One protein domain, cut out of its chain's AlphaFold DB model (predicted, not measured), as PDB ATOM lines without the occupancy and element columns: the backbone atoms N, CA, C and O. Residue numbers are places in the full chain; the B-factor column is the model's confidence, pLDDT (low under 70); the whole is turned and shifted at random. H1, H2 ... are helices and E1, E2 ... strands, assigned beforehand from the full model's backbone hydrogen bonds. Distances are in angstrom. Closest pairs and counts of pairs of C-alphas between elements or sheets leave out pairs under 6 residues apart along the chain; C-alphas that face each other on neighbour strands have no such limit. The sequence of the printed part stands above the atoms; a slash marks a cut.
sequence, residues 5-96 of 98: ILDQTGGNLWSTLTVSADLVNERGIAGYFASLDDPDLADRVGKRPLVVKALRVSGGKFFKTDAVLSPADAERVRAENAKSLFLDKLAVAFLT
ATOM      1  N   ILE A   5     139.059   0.300-169.205       94.00
ATOM      2  CA  ILE A   5     138.973  -0.303-170.535       94.00
ATOM      3  C   ILE A   5     139.696   0.631-171.498       94.00
ATOM      4  O   ILE A   5     139.393   1.825-171.563       94.00
ATOM      5  N   LEU A   6     140.662   0.079-172.221       94.69
ATOM      6  CA  LEU A   6     141.529   0.794-173.148       94.69
ATOM      7  C   LEU A   6     141.345   0.247-174.562       94.69
ATOM      8  O   LEU A   6     141.090  -0.945-174.749       94.69
ATOM      9  N   ASP A   7     141.514   1.095-175.568       93.69
ATOM     10  CA  ASP A   7     141.751   0.619-176.928       93.69
ATOM     11  C   ASP A   7     143.219   0.189-177.120       93.69
ATOM     12  O   ASP A   7     144.080   0.401-176.259       93.69
ATOM     13  N   GLN A   8     143.525  -0.429-178.264       91.88
ATOM     14  CA  GLN A   8     144.882  -0.896-178.575       91.88
ATOM     15  C   GLN A   8     145.957   0.199-178.537       91.88
ATOM     16  O   GLN A   8     147.125  -0.128-178.311       91.88
ATOM     17  N   THR A   9     145.589   1.463-178.756       89.75
ATOM     18  CA  THR A   9     146.518   2.604-178.763       89.75
ATOM     19  C   THR A   9     146.820   3.123-177.357       89.75
ATOM     20  O   THR A   9     147.714   3.947-177.183       89.75
ATOM     21  N   GLY A  10     146.115   2.611-176.342       85.25
ATOM     22  CA  GLY A  10     146.175   3.099-174.965       85.25
ATOM     23  C   GLY A  10     145.184   4.228-174.675       85.25
ATOM     24  O   GLY A  10     145.232   4.800-173.586       85.25
ATOM     25  N   GLY A  11     144.284   4.542-175.611       88.94
ATOM     26  CA  GLY A  11     143.192   5.486-175.403       88.94
ATOM     27  C   GLY A  11     142.165   4.930-174.419       88.94
ATOM     28  O   GLY A  11     141.768   3.766-174.509       88.94
ATOM     29  N   ASN A  12     141.724   5.753-173.466       87.50
ATOM     30  CA  ASN A  12     140.694   5.357-172.507       87.50
ATOM     31  C   ASN A  12     139.329   5.265-173.206       87.50
ATOM     32  O   ASN A  12     138.821   6.261-173.716       87.50
ATOM     33  N   LEU A  13     138.712   4.084-173.162       90.25
ATOM     34  CA  LEU A  13     137.290   3.890-173.463       90.25
ATOM     35  C   LEU A  13     136.431   4.120-172.220       90.25
ATOM     36  O   LEU A  13     135.321   4.631-172.321       90.25
ATOM     37  N   TRP A  14     136.948   3.735-171.051       90.44
ATOM     38  CA  TRP A  14     136.259   3.877-169.774       90.44
ATOM     39  C   TRP A  14     137.248   3.988-168.616       90.44
ATOM     40  O   TRP A  14     138.209   3.220-168.524       90.44
ATOM     41  N   SER A  15     136.999   4.956-167.734       78.62
ATOM     42  CA  SER A  15     137.756   5.216-166.510       78.62
ATOM     43  C   SER A  15     136.845   5.911-165.499       78.62
ATOM     44  O   SER A  15     135.941   6.649-165.882       78.62
ATOM     45  N   THR A  16     137.087   5.716-164.205       66.50
ATOM     46  CA  THR A  16     136.176   6.192-163.149       66.50
ATOM     47  C   THR A  16     136.399   7.628-162.709       66.50
ATOM     48  O   THR A  16     135.835   8.045-161.703       66.50
ATOM     49  N   LEU A  17     137.229   8.390-163.420       65.25
ATOM     50  CA  LEU A  17     137.541   9.774-163.051       65.25
ATOM     51  C   LEU A  17     136.308  10.696-163.081       65.25
ATOM     52  O   LEU A  17     136.368  11.793-162.539       65.25
ATOM     53  N   THR A  18     135.205  10.259-163.689       66.25
ATOM     54  CA  THR A  18     133.995  11.065-163.901       66.25
ATOM     55  C   THR A  18     132.729  10.473-163.275       66.25
ATOM     56  O   THR A  18     131.637  10.953-163.564       66.25
ATOM     57  N   VAL A  19     132.834   9.431-162.439       76.81
ATOM     58  CA  VAL A  19     131.659   8.723-161.896       76.81
ATOM     59  C   VAL A  19     131.281   9.240-160.503       76.81
ATOM     60  O   VAL A  19     132.153   9.559-159.698       76.81
ATOM     61  N   SER A  20     129.976   9.294-160.209       82.12
ATOM     62  CA  SER A  20     129.443   9.659-158.888       82.12
ATOM     63  C   SER A  20     129.985   8.756-157.775       82.12
ATOM     64  O   SER A  20     129.929   7.529-157.878       82.12
ATOM     65  N   ALA A  21     130.448   9.369-156.682       84.19
ATOM     66  CA  ALA A  21     130.933   8.658-155.502       84.19
ATOM     67  C   ALA A  21     129.854   7.760-154.875       84.19
ATOM     68  O   ALA A  21     130.163   6.647-154.460       84.19
ATOM     69  N   ASP A  22     128.590   8.192-154.871       87.19
ATOM     70  CA  ASP A  22     127.481   7.413-154.307       87.19
ATOM     71  C   ASP A  22     127.254   6.114-155.086       87.19
ATOM     72  O   ASP A  22     127.117   5.043-154.499       87.19
ATOM     73  N   LEU A  23     127.317   6.187-156.419       84.94
ATOM     74  CA  LEU A  23     127.163   5.019-157.287       84.94
ATOM     75  C   LEU A  23     128.327   4.032-157.110       84.94
ATOM     76  O   LEU A  23     128.130   2.816-157.103       84.94
ATOM     77  N   VAL A  24     129.545   4.557-156.935       87.25
ATOM     78  CA  VAL A  24     130.731   3.745-156.635       87.25
ATOM     79  C   VAL A  24     130.614   3.090-155.256       87.25
ATOM     80  O   VAL A  24     130.999   1.932-155.121       87.25
ATOM     81  N   ASN A  25     130.068   3.783-154.257       88.06
ATOM     82  CA  ASN A  25     129.865   3.229-152.917       88.06
ATOM     83  C   ASN A  25     128.800   2.123-152.899       88.06
ATOM     84  O   ASN A  25     128.988   1.120-152.220       88.06
ATOM     85  N   GLU A  26     127.709   2.281-153.653       87.88
ATOM     86  CA  GLU A  26     126.626   1.291-153.714       87.88
ATOM     87  C   GLU A  26     127.047   0.022-154.466       87.88
ATOM     88  O   GLU A  26     126.781  -1.092-154.019       87.88
ATOM     89  N   ARG A  27     127.685   0.178-155.631       88.12
ATOM     90  CA  ARG A  27     127.867  -0.928-156.584       88.12
ATOM     91  C   ARG A  27     129.321  -1.299-156.828       88.12
ATOM     92  O   ARG A  27     129.589  -2.324-157.450       88.12
ATOM     93  N   GLY A  28     130.274  -0.473-156.417       89.44
ATOM     94  CA  GLY A  28     131.652  -0.585-156.877       89.44
ATOM     95  C   GLY A  28     131.803  -0.296-158.377       89.44
ATOM     96  O   GLY A  28     130.841  -0.170-159.139       89.44
ATOM     97  N   ILE A  29     133.056  -0.208-158.819       90.38
ATOM     98  CA  ILE A  29     133.413   0.222-160.180       90.38
ATOM     99  C   ILE A  29     133.060  -0.829-161.238       90.38
ATOM    100  O   ILE A  29     132.447  -0.503-162.251       90.38
ATOM    101  N   ALA A  30     133.427  -2.087-160.999       92.44
ATOM    102  CA  ALA A  30     133.149  -3.220-161.875       92.44
ATOM    103  C   ALA A  30     132.840  -4.462-161.031       92.44
ATOM    104  O   ALA A  30     133.349  -4.584-159.916       92.44
ATOM    105  N   GLY A  31     132.039  -5.380-161.574       92.94
ATOM    106  CA  GLY A  31     131.892  -6.730-161.027       92.94
ATOM    107  C   GLY A  31     132.975  -7.669-161.563       92.94
ATOM    108  O   GLY A  31     133.498  -7.446-162.657       92.94
ATOM    109  N   TYR A  32     133.300  -8.714-160.810       93.44
ATOM    110  CA  TYR A  32     134.244  -9.757-161.211       93.44
ATOM    111  C   TYR A  32     133.569 -11.109-161.028       93.44
ATOM    112  O   TYR A  32     133.074 -11.390-159.941       93.44
ATOM    113  N   PHE A  33     133.535 -11.915-162.084       95.00
ATOM    114  CA  PHE A  33     132.831 -13.195-162.096       95.00
ATOM    115  C   PHE A  33     133.687 -14.258-162.785       95.00
ATOM    116  O   PHE A  33     134.541 -13.939-163.615       95.00
ATOM    117  N   ALA A  34     133.454 -15.528-162.463       92.25
ATOM    118  CA  ALA A  34     134.196 -16.637-163.067       92.25
ATOM    119  C   ALA A  34     133.589 -17.111-164.401       92.25
ATOM    120  O   ALA A  34     134.288 -17.701-165.222       92.25
ATOM    121  N   SER A  35     132.292 -16.870-164.630       91.88
ATOM    122  CA  SER A  35     131.562 -17.367-165.803       91.88
ATOM    123  C   SER A  35     130.429 -16.427-166.228       91.88
ATOM    124  O   SER A  35     129.958 -15.609-165.441       91.88
ATOM    125  N   LEU A  36     129.972 -16.580-167.476       90.81
ATOM    126  CA  LEU A  36     128.743 -15.963-167.990       90.81
ATOM    127  C   LEU A  36     127.469 -16.551-167.366       90.81
ATOM    128  O   LEU A  36     126.431 -15.897-167.397       90.81
ATOM    129  N   ASP A  37     127.555 -17.761-166.815       90.69
ATOM    130  CA  ASP A  37     126.424 -18.462-166.190       90.69
ATOM    131  C   ASP A  37     126.238 -18.096-164.711       90.69
ATOM    132  O   ASP A  37     125.379 -18.662-164.035       90.69
ATOM    133  N   ASP A  38     127.059 -17.182-164.189       92.94
ATOM    134  CA  ASP A  38     126.934 -16.715-162.814       92.94
ATOM    135  C   ASP A  38     125.563 -16.033-162.616       92.94
ATOM    136  O   ASP A  38     125.232 -15.101-163.363       92.94
ATOM    137  N   PRO A  39     124.738 -16.494-161.654       89.56
ATOM    138  CA  PRO A  39     123.379 -15.990-161.475       89.56
ATOM    139  C   PRO A  39     123.341 -14.490-161.157       89.56
ATOM    140  O   PRO A  39     122.391 -13.813-161.559       89.56
ATOM    141  N   ASP A  40     124.386 -13.959-160.523       92.94
ATOM    142  CA  ASP A  40     124.451 -12.564-160.087       92.94
ATOM    143  C   ASP A  40     124.982 -11.636-161.200       92.94
ATOM    144  O   ASP A  40     124.903 -10.405-161.105       92.94
ATOM    145  N   LEU A  41     125.487 -12.191-162.313       94.31
ATOM    146  CA  LEU A  41     125.989 -11.403-163.443       94.31
ATOM    147  C   LEU A  41     124.891 -10.518-164.044       94.31
ATOM    148  O   LEU A  41     125.134  -9.354-164.385       94.31
ATOM    149  N   ALA A  42     123.672 -11.048-164.159       94.00
ATOM    150  CA  ALA A  42     122.543 -10.328-164.740       94.00
ATOM    151  C   ALA A  42     122.160  -9.078-163.929       94.00
ATOM    152  O   ALA A  42     121.736  -8.083-164.522       94.00
ATOM    153  N   ASP A  43     122.370  -9.085-162.611       93.94
ATOM    154  CA  ASP A  43     122.125  -7.926-161.746       93.94
ATOM    155  C   ASP A  43     123.171  -6.825-161.960       93.94
ATOM    156  O   ASP A  43     122.886  -5.633-161.783       93.94
ATOM    157  N   ARG A  44     124.376  -7.202-162.415       95.00
ATOM    158  CA  ARG A  44     125.449  -6.257-162.734       95.00
ATOM    159  C   ARG A  44     125.303  -5.622-164.111       95.00
ATOM    160  O   ARG A  44     125.410  -4.401-164.230       95.00
ATOM    161  N   VAL A  45     125.149  -6.437-165.153       95.56
ATOM    162  CA  VAL A  45     125.252  -5.993-166.562       95.56
ATOM    163  C   VAL A  45     123.925  -6.053-167.324       95.56
ATOM    164  O   VAL A  45     123.859  -5.688-168.499       95.56
ATOM    165  N   GLY A  46     122.846  -6.477-166.664       93.88
ATOM    166  CA  GLY A  46     121.537  -6.676-167.275       93.88
ATOM    167  C   GLY A  46     121.425  -7.992-168.052       93.88
ATOM    168  O   GLY A  46     122.359  -8.781-168.162       93.88
ATOM    169  N   LYS A  47     120.244  -8.229-168.634       93.12
ATOM    170  CA  LYS A  47     119.879  -9.512-169.274       93.12
ATOM    171  C   LYS A  47     120.451  -9.727-170.682       93.12
ATOM    172  O   LYS A  47     120.313 -10.813-171.234       93.12
ATOM    173  N   ARG A  48     120.992  -8.682-171.315       93.75
ATOM    174  CA  ARG A  48     121.521  -8.720-172.692       93.75
ATOM    175  C   ARG A  48     122.837  -7.936-172.779       93.75
ATOM    176  O   ARG A  48     122.866  -6.892-173.430       93.75
ATOM    177  N   PRO A  49     123.895  -8.379-172.083       95.56
ATOM    178  CA  PRO A  49     125.156  -7.654-172.072       95.56
ATOM    179  C   PRO A  49     125.865  -7.735-173.426       95.56
ATOM    180  O   PRO A  49     125.777  -8.734-174.144       95.56
ATOM    181  N   LEU A  50     126.629  -6.694-173.753       96.94
ATOM    182  CA  LEU A  50     127.625  -6.765-174.816       96.94
ATOM    183  C   LEU A  50     128.832  -7.558-174.299       96.94
ATOM    184  O   LEU A  50     129.549  -7.092-173.418       96.94
ATOM    185  N   VAL A  51     129.077  -8.738-174.871       96.56
ATOM    186  CA  VAL A  51     130.244  -9.565-174.536       96.56
ATOM    187  C   VAL A  51     131.358  -9.325-175.556       96.56
ATOM    188  O   VAL A  51     131.158  -9.472-176.766       96.56
ATOM    189  N   VAL A  52     132.540  -8.956-175.058       96.38
ATOM    190  CA  VAL A  52     133.766  -8.739-175.842       96.38
ATOM    191  C   VAL A  52     134.948  -9.424-175.164       96.38
ATOM    192  O   VAL A  52     134.951  -9.609-173.947       96.38
ATOM    193  N   LYS A  53     135.968  -9.794-175.945       95.25
ATOM    194  CA  LYS A  53     137.183 -10.428-175.425       95.25
ATOM    195  C   LYS A  53     138.331  -9.424-175.402       95.25
ATOM    196  O   LYS A  53     138.667  -8.833-176.426       95.25
ATOM    197  N   ALA A  54     138.959  -9.260-174.241       94.19
ATOM    198  CA  ALA A  54     140.184  -8.479-174.140       94.19
ATOM    199  C   ALA A  54     141.318  -9.166-174.913       94.19
ATOM    200  O   ALA A  54     141.504 -10.380-174.824       94.19
ATOM    201  N   LEU A  55     142.102  -8.383-175.651       95.56
ATOM    202  CA  LEU A  55     143.290  -8.881-176.345       95.56
ATOM    203  C   LEU A  55     144.439  -9.148-175.380       95.56
ATOM    204  O   LEU A  55     145.236 -10.058-175.579       95.56
ATOM    205  N   ARG A  56     144.549  -8.298-174.360       92.56
ATOM    206  CA  ARG A  56     145.547  -8.382-173.299       92.56
ATOM    207  C   ARG A  56     145.089  -7.565-172.102       92.56
ATOM    208  O   ARG A  56     144.206  -6.715-172.215       92.56
ATOM    209  N   VAL A  57     145.764  -7.783-170.984       91.81
ATOM    210  CA  VAL A  57     145.680  -6.923-169.805       91.81
ATOM    211  C   VAL A  57     146.894  -5.994-169.731       91.81
ATOM    212  O   VAL A  57     148.011  -6.378-170.097       91.81
ATOM    213  N   SER A  58     146.688  -4.769-169.260       90.00
ATOM    214  CA  SER A  58     147.731  -3.783-168.968       90.00
ATOM    215  C   SER A  58     147.621  -3.266-167.533       90.00
ATOM    216  O   SER A  58     146.683  -3.594-166.809       90.00
ATOM    217  N   GLY A  59     148.615  -2.494-167.104       85.00
ATOM    218  CA  GLY A  59     148.703  -1.959-165.749       85.00
ATOM    219  C   GLY A  59     150.128  -2.024-165.211       85.00
ATOM    220  O   GLY A  59     151.081  -2.274-165.955       85.00
ATOM    221  N   GLY A  60     150.272  -1.788-163.910       79.00
ATOM    222  CA  GLY A  60     151.560  -1.886-163.231       79.00
ATOM    223  C   GLY A  60     152.113  -3.312-163.265       79.00
ATOM    224  O   GLY A  60     151.370  -4.284-163.395       79.00
ATOM    225  N   LYS A  61     153.433  -3.453-163.087       73.25
ATOM    226  CA  LYS A  61     154.140  -4.749-163.119       73.25
ATOM    227  C   LYS A  61     153.494  -5.822-162.225       73.25
ATOM    228  O   LYS A  61     153.531  -6.996-162.578       73.25
ATOM    229  N   PHE A  62     152.899  -5.408-161.106       74.50
ATOM    230  CA  PHE A  62     152.290  -6.282-160.102       74.50
ATOM    231  C   PHE A  62     150.753  -6.302-160.131       74.50
ATOM    232  O   PHE A  62     150.155  -7.172-159.512       74.50
ATOM    233  N   PHE A  63     150.109  -5.380-160.858       79.38
ATOM    234  CA  PHE A  63     148.651  -5.242-160.902       79.38
ATOM    235  C   PHE A  63     148.208  -4.930-162.334       79.38
ATOM    236  O   PHE A  63     148.247  -3.780-162.778       79.38
ATOM    237  N   LYS A  64     147.811  -5.973-163.069       83.69
ATOM    238  CA  LYS A  64     147.295  -5.860-164.439       83.69
ATOM    239  C   LYS A  64     145.770  -5.840-164.410       83.69
ATOM    240  O   LYS A  64     145.135  -6.882-164.514       83.69
ATOM    241  N   THR A  65     145.204  -4.659-164.201       87.56
ATOM    242  CA  THR A  65     143.763  -4.468-163.974       87.56
ATOM    243  C   THR A  65     143.029  -3.854-165.158       87.56
ATOM    244  O   THR A  65     141.805  -3.788-165.135       87.56
ATOM    245  N   ASP A  66     143.755  -3.380-166.170       91.38
ATOM    246  CA  ASP A  66     143.161  -2.706-167.319       91.38
ATOM    247  C   ASP A  66     142.995  -3.691-168.477       91.38
ATOM    248  O   ASP A  66     143.941  -4.395-168.835       91.38
ATOM    249  N   ALA A  67     141.819  -3.724-169.098       93.81
ATOM    250  CA  ALA A  67     141.570  -4.541-170.281       93.81
ATOM    251  C   ALA A  67     141.823  -3.736-171.556       93.81
ATOM    252  O   ALA A  67     141.300  -2.635-171.714       93.81
ATOM    253  N   VAL A  68     142.587  -4.304-172.490       96.00
ATOM    254  CA  VAL A  68     142.850  -3.703-173.803       96.00
ATOM    255  C   VAL A  68     142.011  -4.414-174.860       96.00
ATOM    256  O   VAL A  68     142.165  -5.621-175.065       96.00
ATOM    257  N   LEU A  69     141.138  -3.675-175.542       97.19
ATOM    258  CA  LEU A  69     140.242  -4.194-176.579       97.19
ATOM    259  C   LEU A  69     140.824  -4.040-177.983       97.19
ATOM    260  O   LEU A  69     141.650  -3.165-178.236       97.19
ATOM    261  N   SER A  70     140.352  -4.882-178.905       97.25
ATOM    262  CA  SER A  70     140.572  -4.703-180.343       97.25
ATOM    263  C   SER A  70     139.887  -3.422-180.849       97.25
ATOM    264  O   SER A  70     138.933  -2.966-180.216       97.25
ATOM    265  N   PRO A  71     140.300  -2.835-181.992       96.50
ATOM    266  CA  PRO A  71     139.632  -1.654-182.539       96.50
ATOM    267  C   PRO A  71     138.155  -1.925-182.853       96.50
ATOM    268  O   PRO A  71     137.307  -1.076-182.601       96.50
ATOM    269  N   ALA A  72     137.841  -3.136-183.328       96.81
ATOM    270  CA  ALA A  72     136.474  -3.557-183.615       96.81
ATOM    271  C   ALA A  72     135.612  -3.640-182.343       96.81
ATOM    272  O   ALA A  72     134.492  -3.134-182.323       96.81
ATOM    273  N   ASP A  73     136.126  -4.234-181.263       97.88
ATOM    274  CA  ASP A  73     135.382  -4.331-180.002       97.88
ATOM    275  C   ASP A  73     135.284  -2.988-179.280       97.88
ATOM    276  O   ASP A  73     134.242  -2.676-178.709       97.88
ATOM    277  N   ALA A  74     136.333  -2.164-179.352       96.75
ATOM    278  CA  ALA A  74     136.311  -0.791-178.862       96.75
ATOM    279  C   ALA A  74     135.188   0.017-179.530       96.75
ATOM    280  O   ALA A  74     134.450   0.724-178.848       96.75
ATOM    281  N   GLU A  75     135.015  -0.128-180.846       96.56
ATOM    282  CA  GLU A  75     133.947   0.554-181.575       96.56
ATOM    283  C   GLU A  75     132.557   0.047-181.188       96.56
ATOM    284  O   GLU A  75     131.654   0.843-180.936       96.56
ATOM    285  N   ARG A  76     132.390  -1.272-181.035       97.31
ATOM    286  CA  ARG A  76     131.137  -1.860-180.532       97.31
ATOM    287  C   ARG A  76     130.782  -1.323-179.146       97.31
ATOM    288  O   ARG A  76     129.633  -0.963-178.909       97.31
ATOM    289  N   VAL A  77     131.766  -1.226-178.249       96.69
ATOM    290  CA  VAL A  77     131.591  -0.648-176.910       96.69
ATOM    291  C   VAL A  77     131.145   0.812-176.993       96.69
ATOM    292  O   VAL A  77     130.178   1.175-176.328       96.69
ATOM    293  N   ARG A  78     131.782   1.642-177.831       95.56
ATOM    294  CA  ARG A  78     131.377   3.048-178.020       95.56
ATOM    295  C   ARG A  78     129.955   3.162-178.564       95.56
ATOM    296  O   ARG A  78     129.152   3.910-178.009       95.56
ATOM    297  N   ALA A  79     129.639   2.398-179.607       97.00
ATOM    298  CA  ALA A  79     128.338   2.423-180.263       97.00
ATOM    299  C   ALA A  79     127.200   1.997-179.323       97.00
ATOM    300  O   ALA A  79     126.141   2.623-179.317       97.00
ATOM    301  N   GLU A  80     127.409   0.962-178.507       96.88
ATOM    302  CA  GLU A  80     126.403   0.520-177.539       96.88
ATOM    303  C   GLU A  80     126.333   1.434-176.312       96.88
ATOM    304  O   GLU A  80     125.237   1.692-175.801       96.88
ATOM    305  N   ASN A  81     127.461   2.000-175.866       95.25
ATOM    306  CA  ASN A  81     127.447   2.965-174.771       95.25
ATOM    307  C   ASN A  81     126.701   4.244-175.157       95.25
ATOM    308  O   ASN A  81     125.907   4.733-174.362       95.25
ATOM    309  N   ALA A  82     126.859   4.734-176.390       95.50
ATOM    310  CA  ALA A  82     126.127   5.902-176.882       95.50
ATOM    311  C   ALA A  82     124.593   5.732-176.829       95.50
ATOM    312  O   ALA A  82     123.870   6.718-176.728       95.50
ATOM    313  N   LYS A  83     124.091   4.489-176.876       95.56
ATOM    314  CA  LYS A  83     122.654   4.173-176.809       95.56
ATOM    315  C   LYS A  83     122.160   3.932-175.384       95.56
ATOM    316  O   LYS A  83     121.053   4.327-175.035       95.56
ATOM    317  N   SER A  84     122.946   3.217-174.581       94.31
ATOM    318  CA  SER A  84     122.499   2.655-173.295       94.31
ATOM    319  C   SER A  84     123.093   3.342-172.065       94.31
ATOM    320  O   SER A  84     122.536   3.204-170.968       94.31
ATOM    321  N   LEU A  85     124.195   4.078-172.246       93.12
ATOM    322  CA  LEU A  85     124.988   4.719-171.194       93.12
ATOM    323  C   LEU A  85     125.418   3.722-170.105       93.12
ATOM    324  O   LEU A  85     125.392   4.019-168.910       93.12
ATOM    325  N   PHE A  86     125.731   2.482-170.500       93.62
ATOM    326  CA  PHE A  86     126.046   1.409-169.555       93.62
ATOM    327  C   PHE A  86     127.347   1.672-168.780       93.62
ATOM    328  O   PHE A  86     127.452   1.284-167.616       93.62
ATOM    329  N   LEU A  87     128.309   2.375-169.387       92.19
ATOM    330  CA  LEU A  87     129.571   2.745-168.748       92.19
ATOM    331  C   LEU A  87     129.372   3.777-167.627       92.19
ATOM    332  O   LEU A  87     130.009   3.660-166.579       92.19
ATOM    333  N   ASP A  88     128.457   4.734-167.810       90.38
ATOM    334  CA  ASP A  88     128.110   5.747-166.800       90.38
ATOM    335  C   ASP A  88     127.355   5.131-165.614       90.38
ATOM    336  O   ASP A  88     127.492   5.563-164.471       90.38
ATOM    337  N   LYS A  89     126.592   4.067-165.879       91.44
ATOM    338  CA  LYS A  89     125.853   3.284-164.877       91.44
ATOM    339  C   LYS A  89     126.719   2.255-164.147       91.44
ATOM    340  O   LYS A  89     126.188   1.480-163.355       91.44
ATOM    341  N   LEU A  90     128.023   2.204-164.438       92.50
ATOM    342  CA  LEU A  90     128.948   1.181-163.939       92.50
ATOM    343  C   LEU A  90     128.503  -0.261-164.252       92.50
ATOM    344  O   LEU A  90     128.921  -1.197-163.572       92.50
ATOM    345  N   ALA A  91     127.690  -0.475-165.290       94.56
ATOM    346  CA  ALA A  91     127.186  -1.791-165.689       94.56
ATOM    347  C   ALA A  91     128.255  -2.575-166.471       94.56
ATOM    348  O   ALA A  91     128.103  -2.902-167.646       94.56
ATOM    349  N   VAL A  92     129.380  -2.830-165.803       94.75
ATOM    350  CA  VAL A  92     130.581  -3.473-166.340       94.75
ATOM    351  C   VAL A  92     130.958  -4.648-165.447       94.75
ATOM    352  O   VAL A  92     130.961  -4.527-164.215       94.75
ATOM    353  N   ALA A  93     131.294  -5.771-166.075       95.44
ATOM    354  CA  ALA A  93     131.794  -6.971-165.425       95.44
ATOM    355  C   ALA A  93     133.035  -7.497-166.156       95.44
ATOM    356  O   ALA A  93     133.081  -7.499-167.387       95.44
ATOM    357  N   PHE A  94     134.025  -7.956-165.394       94.69
ATOM    358  CA  PHE A  94     135.176  -8.689-165.904       94.69
ATOM    359  C   PHE A  94     135.008 -10.168-165.590       94.69
ATOM    360  O   PHE A  94     134.739 -10.537-164.448       94.69
ATOM    361  N   LEU A  95     135.200 -11.003-166.606       93.69
ATOM    362  CA  LEU A  95     135.329 -12.437-166.409       93.69
ATOM    363  C   LEU A  95     136.802 -12.772-166.219       93.69
ATOM    364  O   LEU A  95     137.625 -12.433-167.074       93.69
ATOM    365  N   THR A  96     137.131 -13.398-165.096       87.94
ATOM    366  CA  THR A  96     138.501 -13.777-164.748       87.94
ATOM    367  C   THR A  96     138.554 -15.254-164.407       87.94
ATOM    368  O   THR A  96     137.704 -15.752-163.672       87.94
TER     369      THR A  96
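What this domain is: This is residues 5 to 96 of the 98 residues of an uncharacterized protein of bacterium ADurb.Bin429 (UniProt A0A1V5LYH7). A small twisted sheet of four strands, E2, E1, E5 and E4, makes one side of the domain, with the long helix H3 over its E2 and E1 end. A separate ribbon of two parallel strands, E3 and E6, makes another side, with the short helix H2 close by and E6 nearest the middle; H1 lies at the periphery. The printed part has 92 residues, with three named helices and six named strands in the order E1 E2 H1 E3 H2 E4 E5 H3 E6. The larger sheet runs E2 E1 E5 E4 and is mixed, as is the class, helices and strands. The whole is compact, with a radius of gyration of the C-alphas of 13.0 A, and rounded, spanning 31 by 27 by 27 A.

Where its parts are: Find C-alpha 5 at (138.973, -0.303, -170.535), where E1 begins, residues 5 to 7; E2 follows at residues 12 to 14. Read on to H1, residues 21 to 27, 10.1 A long, then E3, residues 31 to 33, and H2, residues 41 to 45. E4, residues 56 to 60, covers 13.4 A, and E5, residues 63 to 69, covers 17.8 A. H3 starts at C-alpha 71, (139.632, -1.654, -182.539), and runs 19.9 A to residue 84. E6, residues 93 to 95, ends at C-alpha 95, (135.329, -12.437, -166.409).

How they stand to each other: Begin with the hairpin of E1 and E2, antiparallel, where N 13 and O 5 are 2.9 A apart. E1 is parallel to E5, with N 6 and O 67 at 2.8 A. E4 and E5 form the other hairpin, antiparallel, with N 58 and O 66 at 2.8 A. Edge to edge, the strands' lines turn by 98 degrees. With H3 on one face, this sheet makes two layers, a helix layer and a strand layer. H3 lies over E2 and E1 at a height over the sheet of 10.6 A, slantwise to the strands, at 44 degrees to E2 on the local plane. Its closest C-alphas to E1 are those of Ala 74 and Asp 7, 5.9 A apart. E3 and E6 are parallel, with N 94 and O 31 at 2.8 A. The closest C-alphas of H2 and E6 are those of Val 45 and Ala 93, 6.7 A apart. H1 and H2 are only just apart, at 8.5 A. Every O i to N i+4 pair is within hydrogen-bond range in H1 and H2, and 9 of 10 in H3.

The domain as a whole: Look to Phe 62 and Lys 83 for the two C-alphas farthest apart, 35.6 A. The printed part has no cut, and no link is long. Mean pLDDT of the printed part is 90.7; residues 16 to 18 are under 70.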